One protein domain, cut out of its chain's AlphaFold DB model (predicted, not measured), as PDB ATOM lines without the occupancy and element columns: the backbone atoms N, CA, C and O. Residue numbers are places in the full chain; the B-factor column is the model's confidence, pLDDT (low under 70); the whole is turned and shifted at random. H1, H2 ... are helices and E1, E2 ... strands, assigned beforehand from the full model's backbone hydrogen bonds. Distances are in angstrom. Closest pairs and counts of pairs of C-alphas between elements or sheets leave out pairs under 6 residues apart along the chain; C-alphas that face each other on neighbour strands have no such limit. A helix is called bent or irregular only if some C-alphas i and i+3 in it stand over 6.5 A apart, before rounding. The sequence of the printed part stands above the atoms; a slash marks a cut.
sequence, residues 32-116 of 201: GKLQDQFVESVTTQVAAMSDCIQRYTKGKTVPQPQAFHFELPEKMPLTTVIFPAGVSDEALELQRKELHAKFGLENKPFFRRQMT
ATOM      1  N   GLY A  32    -139.619 137.695 168.820       93.31
ATOM      2  CA  GLY A  32    -140.398 136.647 169.490       93.31
ATOM      3  C   GLY A  32    -141.011 137.118 170.814       93.31
ATOM      4  O   GLY A  32    -142.187 136.892 171.062       93.31
ATOM      5  N   LYS A  33    -140.259 137.886 171.614       93.81
ATOM      6  CA  LYS A  33    -140.767 138.454 172.871       93.81
ATOM      7  C   LYS A  33    -141.873 139.481 172.619       93.81
ATOM      8  O   LYS A  33    -142.857 139.511 173.353       93.81
ATOM      9  N   LEU A  34    -141.732 140.292 171.568       93.75
ATOM     10  CA  LEU A  34    -142.762 141.249 171.161       93.75
ATOM     11  C   LEU A  34    -144.059 140.537 170.737       93.75
ATOM     12  O   LEU A  34    -145.150 140.997 171.070       93.75
ATOM     13  N   GLN A  35    -143.952 139.407 170.028       94.81
ATOM     14  CA  GLN A  35    -145.109 138.584 169.661       94.81
ATOM     15  C   GLN A  35    -145.829 138.050 170.903       94.81
ATOM     16  O   GLN A  35    -147.049 138.178 170.991       94.81
ATOM     17  N   ASP A  36    -145.082 137.525 171.876       95.31
ATOM     18  CA  ASP A  36    -145.648 137.020 173.129       95.31
ATOM     19  C   ASP A  36    -146.373 138.132 173.906       95.31
ATOM     20  O   ASP A  36    -147.531 137.965 174.289       95.31
ATOM     21  N   GLN A  37    -145.746 139.306 174.052       94.50
ATOM     22  CA  GLN A  37    -146.351 140.477 174.707       94.50
ATOM     23  C   GLN A  37    -147.620 140.960 173.996       94.50
ATOM     24  O   GLN A  37    -148.578 141.390 174.643       94.50
ATOM     25  N   PHE A  38    -147.646 140.908 172.664       95.56
ATOM     26  CA  PHE A  38    -148.822 141.282 171.887       95.56
ATOM     27  C   PHE A  38    -149.978 140.304 172.115       95.56
ATOM     28  O   PHE A  38    -151.102 140.733 172.384       95.56
ATOM     29  N   VAL A  39    -149.710 138.995 172.069       96.62
ATOM     30  CA  VAL A  39    -150.716 137.954 172.344       96.62
ATOM     31  C   VAL A  39    -151.253 138.074 173.769       96.62
ATOM     32  O   VAL A  39    -152.469 137.995 173.970       96.62
ATOM     33  N   GLU A  40    -150.377 138.305 174.747       96.19
ATOM     34  CA  GLU A  40    -150.762 138.556 176.135       96.19
ATOM     35  C   GLU A  40    -151.676 139.783 176.231       96.19
ATOM     36  O   GLU A  40    -152.790 139.677 176.741       96.19
ATOM     37  N   SER A  41    -151.274 140.911 175.641       95.81
ATOM     38  CA  SER A  41    -152.030 142.170 175.700       95.81
ATOM     39  C   SER A  41    -153.425 142.051 175.077       95.81
ATOM     40  O   SER A  41    -154.409 142.524 175.653       95.81
ATOM     41  N   VAL A  42    -153.544 141.363 173.935       97.31
ATOM     42  CA  VAL A  42    -154.842 141.067 173.301       97.31
ATOM     43  C   VAL A  42    -155.687 140.159 174.188       97.31
ATOM     44  O   VAL A  42    -156.871 140.427 174.388       97.31
ATOM     45  N   THR A  43    -155.097 139.109 174.759       97.12
ATOM     46  CA  THR A  43    -155.815 138.166 175.627       97.12
ATOM     47  C   THR A  43    -156.335 138.860 176.887       97.12
ATOM     48  O   THR A  43    -157.509 138.715 177.233       97.12
ATOM     49  N   THR A  44    -155.501 139.677 177.536       96.50
ATOM     50  CA  THR A  44    -155.877 140.477 178.707       96.50
ATOM     51  C   THR A  44    -156.992 141.460 178.375       96.50
ATOM     52  O   THR A  44    -157.955 141.571 179.137       96.50
ATOM     53  N   GLN A  45    -156.917 142.143 177.230       97.56
ATOM     54  CA  GLN A  45    -157.982 143.045 176.807       97.56
ATOM     55  C   GLN A  45    -159.296 142.302 176.543       97.56
ATOM     56  O   GLN A  45    -160.342 142.757 176.997       97.56
ATOM     57  N   VAL A  46    -159.268 141.158 175.856       97.19
ATOM     58  CA  VAL A  46    -160.474 140.359 175.587       97.19
ATOM     59  C   VAL A  46    -161.118 139.871 176.889       97.19
ATOM     60  O   VAL A  46    -162.343 139.923 177.020       97.19
ATOM     61  N   ALA A  47    -160.318 139.464 177.879       97.44
ATOM     62  CA  ALA A  47    -160.820 139.117 179.208       97.44
ATOM     63  C   ALA A  47    -161.487 140.325 179.895       97.44
ATOM     64  O   ALA A  47    -162.639 140.233 180.317       97.44
ATOM     65  N   ALA A  48    -160.833 141.490 179.900       97.31
ATOM     66  CA  ALA A  48    -161.402 142.715 180.469       97.31
ATOM     67  C   ALA A  48    -162.677 143.188 179.735       97.31
ATOM     68  O   ALA A  48    -163.599 143.729 180.349       97.31
ATOM     69  N   MET A  49    -162.768 142.964 178.420       97.94
ATOM     70  CA  MET A  49    -163.982 143.203 177.635       97.94
ATOM     71  C   MET A  49    -165.123 142.268 178.043       97.94
ATOM     72  O   MET A  49    -166.263 142.723 178.139       97.94
ATOM     73  N   SER A  50    -164.828 140.995 178.321       96.50
ATOM     74  CA  SER A  50    -165.805 140.055 178.881       96.50
ATOM     75  C   SER A  50    -166.318 140.535 180.240       96.50
ATOM     76  O   SER A  50    -167.532 140.583 180.442       96.50
ATOM     77  N   ASP A  51    -165.431 140.968 181.137       96.38
ATOM     78  CA  ASP A  51    -165.815 141.489 182.456       96.38
ATOM     79  C   ASP A  51    -166.692 142.744 182.340       96.38
ATOM     80  O   ASP A  51    -167.710 142.869 183.022       96.38
ATOM     81  N   CYS A  52    -166.351 143.656 181.423       97.06
ATOM     82  CA  CYS A  52    -167.157 144.839 181.123       97.06
ATOM     83  C   CYS A  52    -168.564 144.456 180.635       97.06
ATOM     84  O   CYS A  52    -169.565 144.958 181.154       97.06
ATOM     85  N   ILE A  53    -168.660 143.522 179.686       95.44
ATOM     86  CA  ILE A  53    -169.943 143.017 179.185       95.44
ATOM     87  C   ILE A  53    -170.766 142.419 180.329       95.44
ATOM     88  O   ILE A  53    -171.939 142.761 180.475       95.44
ATOM     89  N   GLN A  54    -170.168 141.569 181.166       94.38
ATOM     90  CA  GLN A  54    -170.859 140.951 182.300       94.38
ATOM     91  C   GLN A  54    -171.351 141.995 183.308       94.38
ATOM     92  O   GLN A  54    -172.490 141.916 183.765       94.38
ATOM     93  N   ARG A  55    -170.524 143.001 183.615       95.50
ATOM     94  CA  ARG A  55    -170.837 144.053 184.589       95.50
ATOM     95  C   ARG A  55    -171.960 144.982 184.133       95.50
ATOM     96  O   ARG A  55    -172.753 145.423 184.962       95.50
ATOM     97  N   TYR A  56    -172.018 145.309 182.842       95.44
ATOM     98  CA  TYR A  56    -172.887 146.375 182.329       95.44
ATOM     99  C   TYR A  56    -174.055 145.896 181.457       95.44
ATOM    100  O   TYR A  56    -174.879 146.718 181.051       95.44
ATOM    101  N   THR A  57    -174.182 144.594 181.193       93.50
ATOM    102  CA  THR A  57    -175.360 144.044 180.504       93.50
ATOM    103  C   THR A  57    -176.616 144.236 181.353       93.50
ATOM    104  O   THR A  57    -176.686 143.807 182.503       93.50
ATOM    105  N   LYS A  58    -177.646 144.858 180.767       88.94
ATOM    106  CA  LYS A  58    -178.950 145.077 181.413       88.94
ATOM    107  C   LYS A  58    -180.055 144.454 180.570       88.94
ATOM    108  O   LYS A  58    -180.371 144.926 179.478       88.94
ATOM    109  N   GLY A  59    -180.667 143.388 181.084       86.81
ATOM    110  CA  GLY A  59    -181.723 142.662 180.379       86.81
ATOM    111  C   GLY A  59    -181.224 142.095 179.047       86.81
ATOM    112  O   GLY A  59    -180.379 141.208 179.030       86.81
ATOM    113  N   LYS A  60    -181.762 142.601 177.932       84.62
ATOM    114  CA  LYS A  60    -181.368 142.197 176.567       84.62
ATOM    115  C   LYS A  60    -180.338 143.133 175.923       84.62
ATOM    116  O   LYS A  60    -179.939 142.890 174.788       84.62
ATOM    117  N   THR A  61    -179.933 144.193 176.617       88.38
ATOM    118  CA  THR A  61    -179.002 145.194 176.092       88.38
ATOM    119  C   THR A  61    -177.590 144.863 176.543       88.38
ATOM    120  O   THR A  61    -177.277 144.935 177.733       88.38
ATOM    121  N   VAL A  62    -176.748 144.511 175.575       91.75
ATOM    122  CA  VAL A  62    -175.324 144.228 175.770       91.75
ATOM    123  C   VAL A  62    -174.529 145.443 175.286       91.75
ATOM    124  O   VAL A  62    -174.594 145.752 174.094       91.75
ATOM    125  N   PRO A  63    -173.809 146.160 176.165       93.38
ATOM    126  CA  PRO A  63    -173.000 147.294 175.744       93.38
ATOM    127  C   PRO A  63    -171.748 146.825 175.000       93.38
ATOM    128  O   PRO A  63    -171.167 145.787 175.322       93.38
ATOM    129  N   GLN A  64    -171.302 147.613 174.024       95.94
ATOM    130  CA  GLN A  64    -170.021 147.382 173.361       95.94
ATOM    131  C   GLN A  64    -168.888 147.887 174.259       95.94
ATOM    132  O   GLN A  64    -168.874 149.072 174.583       95.94
ATOM    133  N   PRO A  65    -167.938 147.042 174.678       97.50
ATOM    134  CA  PRO A  65    -166.789 147.508 175.436       97.50
ATOM    135  C   PRO A  65    -165.826 148.277 174.521       97.50
ATOM    136  O   PRO A  65    -165.616 147.898 173.370       97.50
ATOM    137  N   GLN A  66    -165.238 149.348 175.042       97.50
ATOM    138  CA  GLN A  66    -164.268 150.200 174.359       97.50
ATOM    139  C   GLN A  66    -163.047 150.389 175.253       97.50
ATOM    140  O   GLN A  66    -163.185 150.592 176.463       97.50
ATOM    141  N   ALA A  67    -161.864 150.297 174.658       97.62
ATOM    142  CA  ALA A  67    -160.609 150.530 175.348       97.62
ATOM    143  C   ALA A  67    -160.254 152.017 175.344       97.62
ATOM    144  O   ALA A  67    -160.455 152.706 174.350       97.62
ATOM    145  N   PHE A  68    -159.735 152.486 176.473       97.00
ATOM    146  CA  PHE A  68    -159.222 153.835 176.658       97.00
ATOM    147  C   PHE A  68    -157.878 153.741 177.376       97.00
ATOM    148  O   PHE A  68    -157.737 152.982 178.339       97.00
ATOM    149  N   HIS A  69    -156.892 154.495 176.908       96.12
ATOM    150  CA  HIS A  69    -155.532 154.480 177.436       96.12
ATOM    151  C   HIS A  69    -155.286 155.733 178.265       96.12
ATOM    152  O   HIS A  69    -155.590 156.829 177.819       96.12
ATOM    153  N   PHE A  70    -154.740 155.587 179.466       94.81
ATOM    154  CA  PHE A  70    -154.528 156.688 180.401       94.81
ATOM    155  C   PHE A  70    -153.067 156.765 180.816       94.81
ATOM    156  O   PHE A  70    -152.452 155.749 181.141       94.81
ATOM    157  N   GLU A  71    -152.532 157.978 180.857       91.50
ATOM    158  CA  GLU A  71    -151.260 158.258 181.511       91.50
ATOM    159  C   GLU A  71    -151.519 158.533 182.995       91.50
ATOM    160  O   GLU A  71    -152.372 159.350 183.346       91.50
ATOM    161  N   LEU A  72    -150.827 157.809 183.875       89.50
ATOM    162  CA  LEU A  72    -150.949 157.981 185.320       89.50
ATOM    163  C   LEU A  72    -149.720 158.717 185.868       89.50
ATOM    164  O   LEU A  72    -148.617 158.514 185.356       89.50
ATOM    165  N   PRO A  73    -149.867 159.536 186.928       82.12
ATOM    166  CA  PRO A  73    -148.742 160.249 187.518       82.12
ATOM    167  C   PRO A  73    -147.640 159.282 187.939       82.12
ATOM    168  O   PRO A  73    -147.920 158.268 188.582       82.12
ATOM    169  N   GLU A  74    -146.400 159.613 187.574       68.19
ATOM    170  CA  GLU A  74    -145.183 158.921 188.027       68.19
ATOM    171  C   GLU A  74    -145.134 157.419 187.677       68.19
ATOM    172  O   GLU A  74    -144.284 156.680 188.174       68.19
ATOM    173  N   LYS A  75    -146.027 156.955 186.792       64.38
ATOM    174  CA  LYS A  75    -146.147 155.559 186.375       64.38
ATOM    175  C   LYS A  75    -146.145 155.474 184.855       64.38
ATOM    176  O   LYS A  75    -147.162 155.661 184.201       64.38
ATOM    177  N   MET A  76    -144.983 155.123 184.316       62.91
ATOM    178  CA  MET A  76    -144.877 154.490 183.004       62.91
ATOM    179  C   MET A  76    -144.932 152.976 183.229       62.91
ATOM    180  O   MET A  76    -144.224 152.494 184.121       62.91
ATOM    181  N   PRO A  77    -145.722 152.198 182.468       82.81
ATOM    182  CA  PRO A  77    -146.403 152.524 181.203       82.81
ATOM    183  C   PRO A  77    -147.856 153.047 181.313       82.81
ATOM    184  O   PRO A  77    -148.452 153.037 182.391       82.81
ATOM    185  N   LEU A  78    -148.442 153.440 180.166       92.88
ATOM    186  CA  LEU A  78    -149.874 153.769 180.032       92.88
ATOM    187  C   LEU A  78    -150.767 152.633 180.553       92.88
ATOM    188  O   LEU A  78    -150.461 151.449 180.408       92.88
ATOM    189  N   THR A  79    -151.915 153.001 181.112       93.69
ATOM    190  CA  THR A  79    -152.912 152.079 181.660       93.69
ATOM    191  C   THR A  79    -154.136 151.998 180.756       93.69
ATOM    192  O   THR A  79    -154.825 152.993 180.550       93.69
ATOM    193  N   THR A  80    -154.454 150.801 180.265       96.06
ATOM    194  CA  THR A  80    -155.685 150.546 179.502       96.06
ATOM    195  C   THR A  80    -156.849 150.228 180.436       96.06
ATOM    196  O   THR A  80    -156.753 149.340 181.285       96.06
ATOM    197  N   VAL A  81    -157.975 150.913 180.250       97.12
ATOM    198  CA  VAL A  81    -159.240 150.658 180.948       97.12
ATOM    199  C   VAL A  81    -160.335 150.405 179.921       97.12
ATOM    200  O   VAL A  81    -160.387 151.052 178.879       97.12
ATOM    201  N   ILE A  82    -161.218 149.450 180.218       98.12
ATOM    202  CA  ILE A  82    -162.365 149.133 179.369       98.12
ATOM    203  C   ILE A  82    -163.622 149.778 179.946       98.12
ATOM    204  O   ILE A  82    -164.007 149.486 181.083       98.12
ATOM    205  N   PHE A  83    -164.284 150.606 179.140       97.81
ATOM    206  CA  PHE A  83    -165.579 151.198 179.466       97.81
ATOM    207  C   PHE A  83    -166.665 150.754 178.481       97.81
ATOM    208  O   PHE A  83    -166.385 150.544 177.301       97.81
ATOM    209  N   PRO A  84    -167.918 150.608 178.933       97.00
ATOM    210  CA  PRO A  84    -169.046 150.312 178.055       97.00
ATOM    211  C   PRO A  84    -169.462 151.547 177.236       97.00
ATOM    212  O   PRO A  84    -169.617 152.650 177.768       97.00
ATOM    213  N   ALA A  85    -169.697 151.355 175.940       95.31
ATOM    214  CA  ALA A  85    -170.288 152.354 175.060       95.31
ATOM    215  C   ALA A  85    -171.720 152.692 175.505       95.31
ATOM    216  O   ALA A  85    -172.482 151.814 175.918       95.31
ATOM    217  N   GLY A  86    -172.095 153.970 175.405       92.25
ATOM    218  CA  GLY A  86    -173.439 154.455 175.743       92.25
ATOM    219  C   GLY A  86    -173.733 154.598 177.243       92.25
ATOM    220  O   GLY A  86    -174.845 154.969 177.606       92.25
ATOM    221  N   VAL A  87    -172.761 154.333 178.120       94.19
ATOM    222  CA  VAL A  87    -172.870 154.607 179.563       94.19
ATOM    223  C   VAL A  87    -172.127 155.900 179.874       94.19
ATOM    224  O   VAL A  87    -170.947 156.019 179.542       94.19
ATOM    225  N   SER A  88    -172.797 156.861 180.508       93.62
ATOM    226  CA  SER A  88    -172.197 158.161 180.818       93.62
ATOM    227  C   SER A  88    -171.044 158.041 181.818       93.62
ATOM    228  O   SER A  88    -170.950 157.058 182.557       93.62
ATOM    229  N   ASP A  89    -170.144 159.023 181.840       92.12
ATOM    230  CA  ASP A  89    -169.041 159.030 182.800       92.12
ATOM    231  C   ASP A  89    -169.558 159.082 184.246       92.12
ATOM    232  O   ASP A  89    -169.005 158.406 185.108       92.12
ATOM    233  N   GLU A  90    -170.664 159.756 184.544       92.69
ATOM    234  CA  GLU A  90    -171.258 159.784 185.890       92.69
ATOM    235  C   GLU A  90    -171.628 158.371 186.363       92.69
ATOM    236  O   GLU A  90    -171.292 157.969 187.475       92.69
ATOM    237  N   ALA A  91    -172.226 157.557 185.488       94.62
ATOM    238  CA  ALA A  91    -172.597 156.178 185.804       94.62
ATOM    239  C   ALA A  91    -171.389 155.232 185.994       94.62
ATOM    240  O   ALA A  91    -171.550 154.118 186.499       94.62
ATOM    241  N   LEU A  92    -170.183 155.662 185.613       96.06
ATOM    242  CA  LEU A  92    -168.931 154.917 185.777       96.06
ATOM    243  C   LEU A  92    -168.157 155.295 187.052       96.06
ATOM    244  O   LEU A  92    -167.071 154.763 187.284       96.06
ATOM    245  N   GLU A  93    -168.708 156.158 187.912       95.56
ATOM    246  CA  GLU A  93    -168.043 156.615 189.140       95.56
ATOM    247  C   GLU A  93    -167.585 155.459 190.041       95.56
ATOM    248  O   GLU A  93    -166.463 155.481 190.544       95.56
ATOM    249  N   LEU A  94    -168.409 154.419 190.210       96.19
ATOM    250  CA  LEU A  94    -168.050 153.260 191.033       96.19
ATOM    251  C   LEU A  94    -166.820 152.524 190.481       96.19
ATOM    252  O   LEU A  94    -165.888 152.241 191.233       96.19
ATOM    253  N   GLN A  95    -166.784 152.266 189.169       97.06
ATOM    254  CA  GLN A  95    -165.631 151.631 188.521       97.06
ATOM    255  C   GLN A  95    -164.384 152.514 188.650       97.06
ATOM    256  O   GLN A  95    -163.299 152.009 188.933       97.06
ATOM    257  N   ARG A  96    -164.520 153.838 188.507       96.50
ATOM    258  CA  ARG A  96    -163.396 154.760 188.720       96.50
ATOM    259  C   ARG A  96    -162.884 154.730 190.157       96.50
ATOM    260  O   ARG A  96    -161.676 154.676 190.346       96.50
ATOM    261  N   LYS A  97    -163.758 154.688 191.168       96.88
ATOM    262  CA  LYS A  97    -163.341 154.557 192.578       96.88
ATOM    263  C   LYS A  97    -162.550 153.272 192.830       96.88
ATOM    264  O   LYS A  97    -161.537 153.307 193.525       96.88
ATOM    265  N   GLU A  98    -162.961 152.159 192.229       96.75
ATOM    266  CA  GLU A  98    -162.211 150.897 192.293       96.75
ATOM    267  C   GLU A  98    -160.829 151.020 191.633       96.75
ATOM    268  O   GLU A  98    -159.836 150.550 192.187       96.75
ATOM    269  N   LEU A  99    -160.739 151.694 190.481       95.44
ATOM    270  CA  LEU A  99    -159.463 151.957 189.808       95.44
ATOM    271  C   LEU A  99    -158.560 152.877 190.644       95.44
ATOM    272  O   LEU A  99    -157.373 152.598 190.785       95.44
ATOM    273  N   HIS A 100    -159.109 153.923 191.263       95.75
ATOM    274  CA  HIS A 100    -158.375 154.780 192.196       95.75
ATOM    275  C   HIS A 100    -157.774 153.979 193.350       95.75
ATOM    276  O   HIS A 100    -156.583 154.116 193.626       95.75
ATOM    277  N   ALA A 101    -158.571 153.113 193.982       95.69
ATOM    278  CA  ALA A 101    -158.100 152.247 195.057       95.69
ATOM    279  C   ALA A 101    -157.011 151.278 194.569       95.69
ATOM    280  O   ALA A 101    -155.986 151.121 195.228       95.69
ATOM    281  N   LYS A 102    -157.192 150.682 193.382       93.94
ATOM    282  CA  LYS A 102    -156.219 149.771 192.762       93.94
ATOM    283  C   LYS A 102    -154.875 150.448 192.483       93.94
ATOM    284  O   LYS A 102    -153.832 149.826 192.668       93.94
ATOM    285  N   PHE A 103    -154.891 151.692 192.009       91.88
ATOM    286  CA  PHE A 103    -153.683 152.406 191.590       91.88
ATOM    287  C   PHE A 103    -153.116 153.359 192.649       91.88
ATOM    288  O   PHE A 103    -152.039 153.915 192.419       91.88
ATOM    289  N   GLY A 104    -153.782 153.509 193.798       92.56
ATOM    290  CA  GLY A 104    -153.366 154.397 194.885       92.56
ATOM    291  C   GLY A 104    -153.393 155.872 194.483       92.56
ATOM    292  O   GLY A 104    -152.459 156.601 194.795       92.56
ATOM    293  N   LEU A 105    -154.410 156.287 193.722       92.06
ATOM    294  CA  LEU A 105    -154.489 157.641 193.171       92.06
ATOM    295  C   LEU A 105    -155.065 158.650 194.168       92.06
ATOM    296  O   LEU A 105    -155.910 158.321 195.002       92.06
ATOM    297  N   GLU A 106    -154.640 159.902 194.014       90.50
ATOM    298  CA  GLU A 106    -155.144 161.053 194.762       90.50
ATOM    299  C   GLU A 106    -156.641 161.308 194.516       90.50
ATOM    300  O   GLU A 106    -157.242 160.827 193.551       90.50
ATOM    301  N   ASN A 107    -157.241 162.134 195.374       90.31
ATOM    302  CA  ASN A 107    -158.639 162.547 195.263       90.31
ATOM    303  C   ASN A 107    -158.829 163.699 194.252       90.31
ATOM    304  O   ASN A 107    -159.257 164.794 194.612       90.31
ATOM    305  N   LYS A 108    -158.478 163.449 192.990       92.19
ATOM    306  CA  LYS A 108    -158.735 164.321 191.830       92.19
ATOM    307  C   LYS A 108    -159.204 163.471 190.646       92.19
ATOM    308  O   LYS A 108    -159.043 162.257 190.709       92.19
ATOM    309  N   PRO A 109    -159.801 164.030 189.585       94.56
ATOM    310  CA  PRO A 109    -160.292 163.207 188.484       94.56
ATOM    311  C   PRO A 109    -159.172 162.377 187.831       94.56
ATOM    312  O   PRO A 109    -158.095 162.893 187.559       94.56
ATOM    313  N   PHE A 110    -159.453 161.100 187.572       94.31
ATOM    314  CA  PHE A 110    -158.714 160.215 186.666       94.31
ATOM    315  C   PHE A 110    -159.708 159.290 185.964       94.31
ATOM    316  O   PHE A 110    -160.840 159.131 186.421       94.31
ATOM    317  N   PHE A 111    -159.285 158.653 184.871       95.38
ATOM    318  CA  PHE A 111    -160.084 157.664 184.134       95.38
ATOM    319  C   PHE A 111    -161.432 158.183 183.607       95.38
ATOM    320  O   PHE A 111    -162.354 157.396 183.402       95.38
ATOM    321  N   ARG A 112    -161.578 159.495 183.403       95.69
ATOM    322  CA  ARG A 112    -162.687 160.034 182.608       95.69
ATOM    323  C   ARG A 112    -162.317 160.006 181.135       95.69
ATOM    324  O   ARG A 112    -161.158 160.235 180.808       95.69
ATOM    325  N   ARG A 113    -163.271 159.761 180.237       94.50
ATOM    326  CA  ARG A 113    -162.972 159.568 178.803       94.50
ATOM    327  C   ARG A 113    -162.215 160.731 178.161       94.50
ATOM    328  O   ARG A 113    -161.325 160.492 177.353       94.50
ATOM    329  N   GLN A 114    -162.500 161.970 178.548       91.94
ATOM    330  CA  GLN A 114    -161.801 163.157 178.050       91.94
ATOM    331  C   GLN A 114    -160.333 163.259 178.502       91.94
ATOM    332  O   GLN A 114    -159.561 163.998 177.902       91.94
ATOM    333  N   MET A 115    -159.937 162.482 179.517       94.06
ATOM    334  CA  MET A 115    -158.556 162.362 179.996       94.06
ATOM    335  C   MET A 115    -157.775 161.235 179.301       94.06
ATOM    336  O   MET A 115    -156.692 160.866 179.756       94.06
ATOM    337  N   THR A 116    -158.339 160.624 178.254       93.31
ATOM    338  CA  THR A 116    -157.644 159.590 177.476       93.31
ATOM    339  C   THR A 116    -156.376 160.178 176.863       93.31
ATOM    340  O   THR A 116    -156.353 161.326 176.422       93.31
TER     341      THR A 116
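What this domain is: This is residues 32 to 116 of the 201 residues of an uncharacterized protein of Chiloscyllium punctatum (UniProt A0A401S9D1). A long helix, H1, packs with its residues 41 to 56 on the open end of a two-stranded hairpin, E1 and E2, which slants away from it; residues 32 to 40 of H1 stick out. A shorter helix, H2, lies near E2 and away from H1. The printed part has 85 residues, with two named helices and two named strands in the order H1, E1, E2, H2; the class is mixed, helices and strands, and the sheet, order E1 - E2, is antiparallel. The whole is only just compact, close to loose, with a radius of gyration of the C-alphas of 14.0 A and spans of 43 by 33 by 20 A.

Where its parts are: Find C-alpha 32 at (-140.398, 136.647, 169.490); from there H1, residues 32 to 56, runs 36.3 A to C-alpha 56 at (-172.887, 146.375, 182.329). Next look for E1, residues 65 to 72, 21.4 A long, and then E2, residues 75 to 84, 24.9 A long, which bends by 51 degrees at residue 78. H2, residues 90 to 103, measures 19.9 A and ends with C-alpha 103 at (-153.683, 152.406, 191.590). H2 is irregular: C-alphas 91 and 94 are 7.5 A apart.

How they stand to each other: Start at H1, where you will find 8 pairs of C-alphas within 8 A of each other between H1 and E2; the closest C-alphas are those of Met 49 and Ile 82, 6.4 A apart. Between H1 and E1 there are 4 such pairs, the closest C-alphas being those of Met 49 and Pro 65, 5.6 A apart. E1 and E2 form a hairpin, antiparallel, with 154 degrees between their directions. Check N 66 and O 83 at 2.8 A and N 81 and O 68 at 2.8 A, both within hydrogen-bond range. E2 and H2 are near each other, with 8 pairs of C-alphas within 10 A. H2 is apart from H1 and from E1. In H1 every O i to N i+4 pair is within hydrogen-bond range; in H2 it is 8 of 10.

The domain as a whole: The C-alphas of Gly 32 and Gly 59, 43.2 A apart, are the two farthest apart. The printed part has no cut. The link from H1 to E1 is short, and those from E1 to E2 and from E2 to H2 are tight. After H2, residues 104 to 116 hold no named element. The mean pLDDT of the printed part is 93.3; look for values under 70 at residues 74 to 76, of which 75 and 76 belong to E2.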